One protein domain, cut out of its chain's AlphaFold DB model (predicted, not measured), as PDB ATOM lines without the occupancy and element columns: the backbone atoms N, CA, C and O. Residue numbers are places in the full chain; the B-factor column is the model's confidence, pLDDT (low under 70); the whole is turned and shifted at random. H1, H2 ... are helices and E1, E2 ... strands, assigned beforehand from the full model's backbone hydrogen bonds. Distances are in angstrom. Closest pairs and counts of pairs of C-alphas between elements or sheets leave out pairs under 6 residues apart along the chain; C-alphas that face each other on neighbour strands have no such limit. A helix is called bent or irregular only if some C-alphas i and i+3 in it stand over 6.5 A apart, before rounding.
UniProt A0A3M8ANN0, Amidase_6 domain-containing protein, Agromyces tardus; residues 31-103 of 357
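Overview. This is residues 31 to 103 of the 357 residues of the protein "Amidase_6 domain-containing protein" of Agromyces tardus (UniProt A0A3M8ANN0). A long, strongly twisted hairpin of two bent strands, E2 and E3, has the shorter strand E4 beside E3, and the helix H1 packs over one end of this small sheet. The turn at residues 63 to 68 sticks out at the other end of the hairpin, and the long loop of residues 79 to 96 lies on the side of the sheet away from H1. The 73 printed residues include one named helix and four named strands, in the order E1, H1, E2, E3, E4; the sheet runs E2, E3, E4, antiparallel, and the class is mixed. The whole is compact, with a radius of gyration of the C-alphas of 12.8 A and spans of 38 by 29 by 18 A.

Along the chain. E1 is residues 32 to 34, with C-alpha 32 at (47.187, 30.391, -7.634). H1 is residues 35 to 44, 14.2 A long. E2, residues 53 to 62, is 25.9 A long and bends by 53 degrees at residue 58. E3, residues 69 to 78, is 24.2 A long and bends by 65 degrees at residue 75. E4, residues 97 to 102, is 13.5 A long and ends with C-alpha 102 at (38.191, 33.186, -17.011).

Arrangement. E2, E3 and E4 form a meander, each strand the antiparallel neighbour of the one before. In the hairpin of E2 and E3, N 55 and O 76 are 2.8 A apart, within hydrogen-bond range. In the hairpin of E3 and E4, N 77 and O 98 are within range at 2.9 A. H1 is on the sheet at a height of 9.8 A; the closest C-alphas of H1 and E2, those of Val 35 and Pro 54, are 7.4 A apart. In H1 every O i to N i+4 pair is within hydrogen-bond range. E1 pairs with no named strand and is apart from E2, E3 and E4.

Size, cuts and confidence. The two C-alphas farthest apart, those of Asp 51 and Thr 66, are 38.2 A apart. The printed part has no cut; the link from E3 to E4, 18 residues, is long. No printed residue is under 70 in pLDDT.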
ATOM      1  N   PHE A  31      43.163  27.806  -6.270       86.06
ATOM      2  CA  PHE A  31      44.611  27.782  -6.529       86.06
ATOM      3  C   PHE A  31      45.158  29.124  -7.041       86.06
ATOM      4  O   PHE A  31      44.419  29.976  -7.525       86.06
ATOM      5  N   ALA A  32      46.482  29.294  -6.972       89.75
ATOM      6  CA  ALA A  32      47.187  30.391  -7.634       89.75
ATOM      7  C   ALA A  32      47.636  29.985  -9.040       89.75
ATOM      8  O   ALA A  32      48.250  28.932  -9.230       89.75
ATOM      9  N   ILE A  33      47.407  30.861 -10.008       91.31
ATOM     10  CA  ILE A  33      47.945  30.777 -11.360       91.31
ATOM     11  C   ILE A  33      49.294  31.494 -11.361       91.31
ATOM     12  O   ILE A  33      49.349  32.704 -11.160       91.31
ATOM     13  N   ASN A  34      50.386  30.763 -11.601       93.88
ATOM     14  CA  ASN A  34      51.688  31.373 -11.878       93.88
ATOM     15  C   ASN A  34      51.724  31.817 -13.346       93.88
ATOM     16  O   ASN A  34      51.779  30.985 -14.258       93.88
ATOM     17  N   VAL A  35      51.684  33.128 -13.571       95.06
ATOM     18  CA  VAL A  35      51.545  33.728 -14.901       95.06
ATOM     19  C   VAL A  35      52.788  33.489 -15.758       95.06
ATOM     20  O   VAL A  35      52.663  33.251 -16.959       95.06
ATOM     21  N   VAL A  36      53.980  33.462 -15.156       95.69
ATOM     22  CA  VAL A  36      55.241  33.164 -15.855       95.69
ATOM     23  C   VAL A  36      55.258  31.717 -16.349       95.69
ATOM     24  O   VAL A  36      55.534  31.465 -17.526       95.69
ATOM     25  N   THR A  37      54.905  30.756 -15.491       96.81
ATOM     26  CA  THR A  37      54.802  29.338 -15.873       96.81
ATOM     27  C   THR A  37      53.725  29.124 -16.938       96.81
ATOM     28  O   THR A  37      53.949  28.396 -17.909       96.81
ATOM     29  N   LEU A  38      52.573  29.787 -16.799       96.12
ATOM     30  CA  LEU A  38      51.494  29.733 -17.782       96.12
ATOM     31  C   LEU A  38      51.946  30.288 -19.141       96.12
ATOM     32  O   LEU A  38      51.760  29.619 -20.158       96.12
ATOM     33  N   LYS A  39      52.615  31.448 -19.162       97.50
ATOM     34  CA  LYS A  39      53.179  32.046 -20.380       97.50
ATOM     35  C   LYS A  39      54.152  31.091 -21.072       97.50
ATOM     36  O   LYS A  39      54.029  30.870 -22.273       97.50
ATOM     37  N   ALA A  40      55.079  30.483 -20.329       98.06
ATOM     38  CA  ALA A  40      56.038  29.526 -20.882       98.06
ATOM     39  C   ALA A  40      55.345  28.316 -21.540       98.06
ATOM     40  O   ALA A  40      55.704  27.919 -22.649       98.06
ATOM     41  N   SER A  41      54.304  27.775 -20.897       97.75
ATOM     42  CA  SER A  41      53.493  26.677 -21.442       97.75
ATOM     43  C   SER A  41      52.769  27.073 -22.735       97.75
ATOM     44  O   SER A  41      52.783  26.324 -23.714       97.75
ATOM     45  N   LEU A  42      52.179  28.270 -22.780       97.56
ATOM     46  CA  LEU A  42      51.485  28.782 -23.967       97.56
ATOM     47  C   LEU A  42      52.445  29.073 -25.131       97.56
ATOM     48  O   LEU A  42      52.100  28.807 -26.284       97.56
ATOM     49  N   LEU A  43      53.660  29.553 -24.844       98.06
ATOM     50  CA  LEU A  43      54.716  29.747 -25.842       98.06
ATOM     51  C   LEU A  43      55.182  28.422 -26.446       98.06
ATOM     52  O   LEU A  43      55.275  28.309 -27.666       98.06
ATOM     53  N   ALA A  44      55.413  27.400 -25.616       98.00
ATOM     54  CA  ALA A  44      55.802  26.070 -26.087       98.00
ATOM     55  C   ALA A  44      54.743  25.457 -27.022       98.00
ATOM     56  O   ALA A  44      55.080  24.784 -27.997       98.00
ATOM     57  N   LYS A  45      53.462  25.748 -26.767       97.56
ATOM     58  CA  LYS A  45      52.323  25.337 -27.603       97.56
ATOM     59  C   LYS A  45      52.070  26.253 -28.806       97.56
ATOM     60  O   LYS A  45      51.166  25.974 -29.586       97.56
ATOM     61  N   LYS A  46      52.844  27.332 -28.974       97.31
ATOM     62  CA  LYS A  46      52.670  28.356 -30.023       97.31
ATOM     63  C   LYS A  46      51.280  29.012 -30.020       97.31
ATOM     64  O   LYS A  46      50.797  29.441 -31.061       97.31
ATOM     65  N   HIS A  47      50.637  29.092 -28.854       96.94
ATOM     66  CA  HIS A  47      49.340  29.761 -28.701       96.94
ATOM     67  C   HIS A  47      49.470  31.289 -28.640       96.94
ATOM     68  O   HIS A  47      48.527  32.001 -28.966       96.94
ATOM     69  N   ILE A  48      50.630  31.786 -28.205       98.19
ATOM     70  CA  ILE A  48      50.925  33.214 -28.036       98.19
ATOM     71  C   ILE A  48      52.325  33.531 -28.575       98.19
ATOM     72  O   ILE A  48      53.126  32.621 -28.807       98.19
ATOM     73  N   LYS A  49      52.642  34.820 -28.737       97.81
ATOM     74  CA  LYS A  49      53.988  35.298 -29.104       97.81
ATOM     75  C   LYS A  49      54.790  35.690 -27.859       97.81
ATOM     76  O   LYS A  49      54.227  35.966 -26.800       97.81
ATOM     77  N   SER A  50      56.119  35.701 -27.969       97.38
ATOM     78  CA  SER A  50      57.037  35.935 -26.839       97.38
ATOM     79  C   SER A  50      56.869  37.303 -26.177       97.38
ATOM     80  O   SER A  50      57.036  37.429 -24.962       97.38
ATOM     81  N   ASP A  51      56.518  38.313 -26.965       97.88
ATOM     82  CA  ASP A  51      56.309  39.697 -26.545       97.88
ATOM     83  C   ASP A  51      54.932  39.939 -25.916       97.88
ATOM     84  O   ASP A  51      54.732  40.975 -25.293       97.88
ATOM     85  N   TRP A  52      53.994  38.992 -26.012       98.19
ATOM     86  CA  TRP A  52      52.655  39.172 -25.454       98.19
ATOM     87  C   TRP A  52      52.674  39.277 -23.931       98.19
ATOM     88  O   TRP A  52      53.455  38.603 -23.246       98.19
ATOM     89  N   VAL A  53      51.788  40.111 -23.395       97.06
ATOM     90  CA  VAL A  53      51.733  40.449 -21.969       97.06
ATOM     91  C   VAL A  53      50.403  40.024 -21.345       97.06
ATOM     92  O   VAL A  53      49.376  40.067 -22.026       97.06
ATOM     93  N   PRO A  54      50.410  39.588 -20.075       96.31
ATOM     94  CA  PRO A  54      49.197  39.206 -19.370       96.31
ATOM     95  C   PRO A  54      48.391  40.446 -18.961       96.31
ATOM     96  O   PRO A  54      48.940  41.378 -18.372       96.31
ATOM     97  N   VAL A  55      47.091  40.442 -19.244       94.50
ATOM     98  CA  VAL A  55      46.149  41.507 -18.880       94.50
ATOM     99  C   VAL A  55      44.785  40.929 -18.506       94.50
ATOM    100  O   VAL A  55      44.427  39.835 -18.941       94.50
ATOM    101  N   PHE A  56      44.002  41.675 -17.738       93.19
ATOM    102  CA  PHE A  56      42.584  41.412 -17.542       93.19
ATOM    103  C   PHE A  56      41.774  42.153 -18.598       93.19
ATOM    104  O   PHE A  56      41.979  43.348 -18.809       93.19
ATOM    105  N   LEU A  57      40.854  41.444 -19.247       91.81
ATOM    106  CA  LEU A  57      39.893  42.029 -20.180       91.81
ATOM    107  C   LEU A  57      38.489  41.572 -19.829       91.81
ATOM    108  O   LEU A  57      38.277  40.417 -19.449       91.81
ATOM    109  N   ARG A  58      37.532  42.458 -20.077       90.25
ATOM    110  CA  ARG A  58      36.117  42.151 -20.012       90.25
ATOM    111  C   ARG A  58      35.682  41.335 -21.218       90.25
ATOM    112  O   ARG A  58      36.024  41.665 -22.355       90.25
ATOM    113  N   LYS A  59      34.868  40.318 -20.982       89.44
ATOM    114  CA  LYS A  59      34.221  39.498 -22.005       89.44
ATOM    115  C   LYS A  59      32.740  39.338 -21.713       89.44
ATOM    116  O   LYS A  59      32.310  39.411 -20.562       89.44
ATOM    117  N   GLN A  60      31.978  39.068 -22.768       87.94
ATOM    118  CA  GLN A  60      30.639  38.514 -22.615       87.94
ATOM    119  C   GLN A  60      30.766  37.061 -22.161       87.94
ATOM    120  O   GLN A  60      31.606  36.304 -22.660       87.94
ATOM    121  N   ALA A  61      29.953  36.677 -21.192       84.25
ATOM    122  CA  ALA A  61      29.942  35.333 -20.658       84.25
ATOM    123  C   ALA A  61      28.520  34.912 -20.300       84.25
ATOM    124  O   ALA A  61      27.724  35.704 -19.797       84.25
ATOM    125  N   THR A  62      28.221  33.647 -20.561       83.50
ATOM    126  CA  THR A  62      26.945  33.034 -20.214       83.50
ATOM    127  C   THR A  62      27.183  32.065 -19.071       83.50
ATOM    128  O   THR A  62      27.967  31.127 -19.203       83.50
ATOM    129  N   ASP A  63      26.509  32.301 -17.951       81.06
ATOM    130  CA  ASP A  63      26.447  31.351 -16.850       81.06
ATOM    131  C   ASP A  63      25.688  30.107 -17.317       81.06
ATOM    132  O   ASP A  63      24.488  30.159 -17.587       81.06
ATOM    133  N   VAL A  64      26.383  28.975 -17.406       81.38
ATOM    134  CA  VAL A  64      25.785  27.721 -17.886       81.38
ATOM    135  C   VAL A  64      24.725  27.152 -16.937       81.38
ATOM    136  O   VAL A  64      23.912  26.338 -17.364       81.38
ATOM    137  N   SER A  65      24.717  27.558 -15.662       77.69
ATOM    138  CA  SER A  65      23.769  27.060 -14.659       77.69
ATOM    139  C   SER A  65      22.421  27.782 -14.696       77.69
ATOM    140  O   SER A  65      21.386  27.170 -14.438       77.69
ATOM    141  N   THR A  66      22.424  29.066 -15.052       82.06
ATOM    142  CA  THR A  66      21.221  29.911 -15.094       82.06
ATOM    143  C   THR A  66      20.811  30.302 -16.515       82.06
ATOM    144  O   THR A  66      19.685  30.744 -16.729       82.06
ATOM    145  N   GLY A  67      21.713  30.165 -17.491       83.88
ATOM    146  CA  GLY A  67      21.559  30.688 -18.851       83.88
ATOM    147  C   GLY A  67      21.692  32.212 -18.946       83.88
ATOM    148  O   GLY A  67      21.573  32.770 -20.038       83.88
ATOM    149  N   ALA A  68      21.934  32.906 -17.829       82.94
ATOM    150  CA  ALA A  68      22.066  34.354 -17.811       82.94
ATOM    151  C   ALA A  68      23.358  34.780 -18.519       82.94
ATOM    152  O   ALA A  68      24.434  34.244 -18.254       82.94
ATOM    153  N   THR A  69      23.253  35.759 -19.418       83.00
ATOM    154  CA  THR A  69      24.413  36.352 -20.093       83.00
ATOM    155  C   THR A  69      24.733  37.701 -19.469       83.00
ATOM    156  O   THR A  69      23.837  38.515 -19.247       83.00
ATOM    157  N   GLY A  70      26.008  37.924 -19.177       82.56
ATOM    158  CA  GLY A  70      26.517  39.151 -18.586       82.56
ATOM    159  C   GLY A  70      27.985  39.375 -18.924       82.56
ATOM    160  O   GLY A  70      28.550  38.739 -19.814       82.56
ATOM    161  N   GLU A  71      28.606  40.298 -18.201       84.19
ATOM    162  CA  GLU A  71      30.023  40.603 -18.354       84.19
ATOM    163  C   GLU A  71      30.850  39.967 -17.239       84.19
ATOM    164  O   GLU A  71      30.454  39.972 -16.072       84.19
ATOM    165  N   ALA A  72      32.030  39.470 -17.593       84.75
ATOM    166  CA  ALA A  72      33.017  38.987 -16.639       84.75
ATOM    167  C   ALA A  72      34.433  39.295 -17.112       84.75
ATOM    168  O   ALA A  72      34.660  39.563 -18.291       84.75
ATOM    169  N   ASP A  73      35.391  39.213 -16.197       88.31
ATOM    170  CA  ASP A  73      36.799  39.333 -16.546       88.31
ATOM    171  C   ASP A  73      37.419  37.980 -16.893       88.31
ATOM    172  O   ASP A  73      37.091  36.931 -16.328       88.31
ATOM    173  N   GLY A  74      38.368  38.021 -17.820       90.94
ATOM    174  CA  GLY A  74      39.302  36.937 -18.078       90.94
ATOM    175  C   GLY A  74      40.741  37.418 -17.982       90.94
ATOM    176  O   GLY A  74      41.034  38.589 -18.216       90.94
ATOM    177  N   LEU A  75      41.640  36.494 -17.661       93.69
ATOM    178  CA  LEU A  75      43.077  36.650 -17.822       93.69
ATOM    179  C   LEU A  75      43.435  36.308 -19.270       93.69
ATOM    180  O   LEU A  75      43.332  35.155 -19.703       93.69
ATOM    181  N   TYR A  76      43.885  37.313 -20.005       95.75
ATOM    182  CA  TYR A  76      44.327  37.207 -21.386       95.75
ATOM    183  C   TYR A  76      45.833  37.409 -21.490       95.75
ATOM    184  O   TYR A  76      46.438  38.102 -20.681       95.75
ATOM    185  N   PHE A  77      46.428  36.862 -22.543       97.69
ATOM    186  CA  PHE A  77      47.689  37.361 -23.087       97.69
ATOM    187  C   PHE A  77      47.382  38.146 -24.357       97.69
ATOM    188  O   PHE A  77      46.654  37.643 -25.213       97.69
ATOM    189  N   VAL A  78      47.926  39.355 -24.486       97.88
ATOM    190  CA  VAL A  78      47.671  40.241 -25.634       97.88
ATOM    191  C   VAL A  78      48.956  40.776 -26.243       97.88
ATOM    192  O   VAL A  78      49.983  40.871 -25.565       97.88
ATOM    193  N   ALA A  79      48.890  41.179 -27.511       97.81
ATOM    194  CA  ALA A  79      49.969  41.934 -28.137       97.81
ATOM    195  C   ALA A  79      50.222  43.268 -27.388       97.81
ATOM    196  O   ALA A  79      49.258  43.917 -26.969       97.81
ATOM    197  N   PRO A  80      51.487  43.720 -27.249       96.44
ATOM    198  CA  PRO A  80      51.841  44.891 -26.434       96.44
ATOM    199  C   PRO A  80      51.073  46.179 -26.749       96.44
ATOM    200  O   PRO A  80      50.807  46.962 -25.845       96.44
ATOM    201  N   ALA A  81      50.686  46.387 -28.011       96.31
ATOM    202  CA  ALA A  81      49.957  47.580 -28.448       96.31
ATOM    203  C   ALA A  81      48.577  47.752 -27.777       96.31
ATOM    204  O   ALA A  81      48.050  48.866 -27.733       96.31
ATOM    205  N   HIS A  82      47.997  46.670 -27.246       95.19
ATOM    206  CA  HIS A  82      46.656  46.667 -26.646       95.19
ATOM    207  C   HIS A  82      46.671  46.755 -25.114       95.19
ATOM    208  O   HIS A  82      45.635  46.995 -24.491       95.19
ATOM    209  N   ALA A  83      47.828  46.546 -24.483       92.50
ATOM    210  CA  ALA A  83      47.930  46.483 -23.031       92.50
ATOM    211  C   ALA A  83      47.701  47.862 -22.394       92.50
ATOM    212  O   ALA A  83      48.447  48.805 -22.650       92.50
ATOM    213  N   GLY A  84      46.671  47.977 -21.551       87.38
ATOM    214  CA  GLY A  84      46.310  49.228 -20.870       87.38
ATOM    215  C   GLY A  84      45.615  50.267 -21.756       87.38
ATOM    216  O   GLY A  84      45.267  51.338 -21.272       87.38
ATOM    217  N   THR A  85      45.397  49.966 -23.039       87.81
ATOM    218  CA  THR A  85      44.671  50.839 -23.980       87.81
ATOM    219  C   THR A  85      43.281  50.304 -24.312       87.81
ATOM    220  O   THR A  85      42.397  51.081 -24.675       87.81
ATOM    221  N   LYS A  86      43.075  48.988 -24.174       88.88
ATOM    222  CA  LYS A  86      41.805  48.289 -24.385       88.88
ATOM    223  C   LYS A  86      41.427  47.495 -23.137       88.88
ATOM    224  O   LYS A  86      42.283  46.863 -22.526       88.88
ATOM    225  N   PHE A  87      40.138  47.509 -22.797       90.44
ATOM    226  CA  PHE A  87      39.606  46.838 -21.603       90.44
ATOM    227  C   PHE A  87      38.512  45.815 -21.912       90.44
ATOM    228  O   PHE A  87      38.167  45.023 -21.042       90.44
ATOM    229  N   PHE A  88      37.996  45.793 -23.141       91.69
ATOM    230  CA  PHE A  88      37.043  44.793 -23.612       91.69
ATOM    231  C   PHE A  88      37.736  43.888 -24.621       91.69
ATOM    232  O   PHE A  88      38.451  44.363 -25.504       91.69
ATOM    233  N   GLU A  89      37.508  42.578 -24.531       93.44
ATOM    234  CA  GLU A  89      38.116  41.634 -25.463       93.44
ATOM    235  C   GLU A  89      37.711  41.937 -26.906       93.44
ATOM    236  O   GLU A  89      38.541  41.829 -27.802       93.44
ATOM    237  N   ALA A  90      36.464  42.371 -27.123       94.06
ATOM    238  CA  ALA A  90      35.894  42.635 -28.438       94.06
ATOM    239  C   ALA A  90      36.636  43.746 -29.197       94.06
ATOM    240  O   ALA A  90      36.617  43.749 -30.426       94.06
ATOM    241  N   ASP A  91      37.342  44.626 -28.481       94.75
ATOM    242  CA  ASP A  91      38.114  45.724 -29.066       94.75
ATOM    243  C   ASP A  91      39.494  45.296 -29.587       94.75
ATOM    244  O   ASP A  91      40.197  46.099 -30.207       94.75
ATOM    245  N   ILE A  92      39.916  44.060 -29.311       96.25
ATOM    246  CA  ILE A  92      41.225  43.522 -29.694       96.25
ATOM    247  C   ILE A  92      41.015  42.447 -30.762       96.25
ATOM    248  O   ILE A  92      40.205  41.554 -30.542       96.25
ATOM    249  N   PRO A  93      41.724  42.436 -31.900       97.12
ATOM    250  CA  PRO A  93      41.603  41.354 -32.878       97.12
ATOM    251  C   PRO A  93      41.845  39.970 -32.257       97.12
ATOM    252  O   PRO A  93      42.735  39.799 -31.426       97.12
ATOM    253  N   ALA A  94      41.099  38.949 -32.690       95.88
ATOM    254  CA  ALA A  94      41.267  37.581 -32.181       95.88
ATOM    255  C   ALA A  94      42.686  37.018 -32.416       95.88
ATOM    256  O   ALA A  94      43.145  36.171 -31.660       95.88
ATOM    257  N   SER A  95      43.403  37.516 -33.431       96.69
ATOM    258  CA  SER A  95      44.810  37.180 -33.697       96.69
ATOM    259  C   SER A  95      45.802  37.768 -32.692       96.69
ATOM    260  O   SER A  95      46.958  37.348 -32.674       96.69
ATOM    261  N   ASP A  96      45.366  38.744 -31.892       97.94
ATOM    262  CA  ASP A  96      46.198  39.566 -31.009       97.94
ATOM    263  C   ASP A  96      45.870  39.351 -29.524       97.94
ATOM    264  O   ASP A  96      46.397  40.062 -28.663       97.94
ATOM    265  N   ARG A  97      44.998  38.381 -29.217       97.06
ATOM    266  CA  ARG A  97      44.594  38.025 -27.855       97.06
ATOM    267  C   ARG A  97      44.442  36.518 -27.689       97.06
ATOM    268  O   ARG A  97      44.022  35.817 -28.602       97.06
ATOM    269  N   PHE A  98      44.723  36.028 -26.491       96.88
ATOM    270  CA  PHE A  98      44.492  34.642 -26.100       96.88
ATOM    271  C   PHE A  98      43.899  34.603 -24.695       96.88
ATOM    272  O   PHE A  98      44.550  35.047 -23.749       96.88
ATOM    273  N   LEU A  99      42.681  34.075 -24.556       94.62
ATOM    274  CA  LEU A  99      42.061  33.843 -23.253       94.62
ATOM    275  C   LEU A  99      42.757  32.661 -22.579       94.62
ATOM    276  O   LEU A  99      42.642  31.526 -23.037       94.62
ATOM    277  N   ALA A 100      43.481  32.925 -21.496       92.44
ATOM    278  CA  ALA A 100      44.178  31.885 -20.755       92.44
ATOM    279  C   ALA A 100      43.328  31.316 -19.620       92.44
ATOM    280  O   ALA A 100      43.442  30.131 -19.310       92.44
ATOM    281  N   HIS A 101      42.497  32.159 -19.003       89.69
ATOM    282  CA  HIS A 101      41.680  31.788 -17.856       89.69
ATOM    283  C   HIS A 101      40.504  32.749 -17.696       89.69
ATOM    284  O   HIS A 101      40.669  33.933 -17.974       89.69
ATOM    285  N   ASP A 102      39.341  32.298 -17.227       85.75
ATOM    286  CA  ASP A 102      38.191  33.186 -17.011       85.75
ATOM    287  C   ASP A 102      37.541  33.047 -15.629       85.75
ATOM    288  O   ASP A 102      37.864  32.162 -14.833       85.75
ATOM    289  N   TRP A 103      36.639  33.983 -15.325       76.56
ATOM    290  CA  TRP A 103      35.895  34.041 -14.065       76.56
ATOM    291  C   TRP A 103      35.040  32.799 -13.774       76.56
ATOM    292  O   TRP A 103      34.755  32.487 -12.617       76.56
TER     293      TRP A 103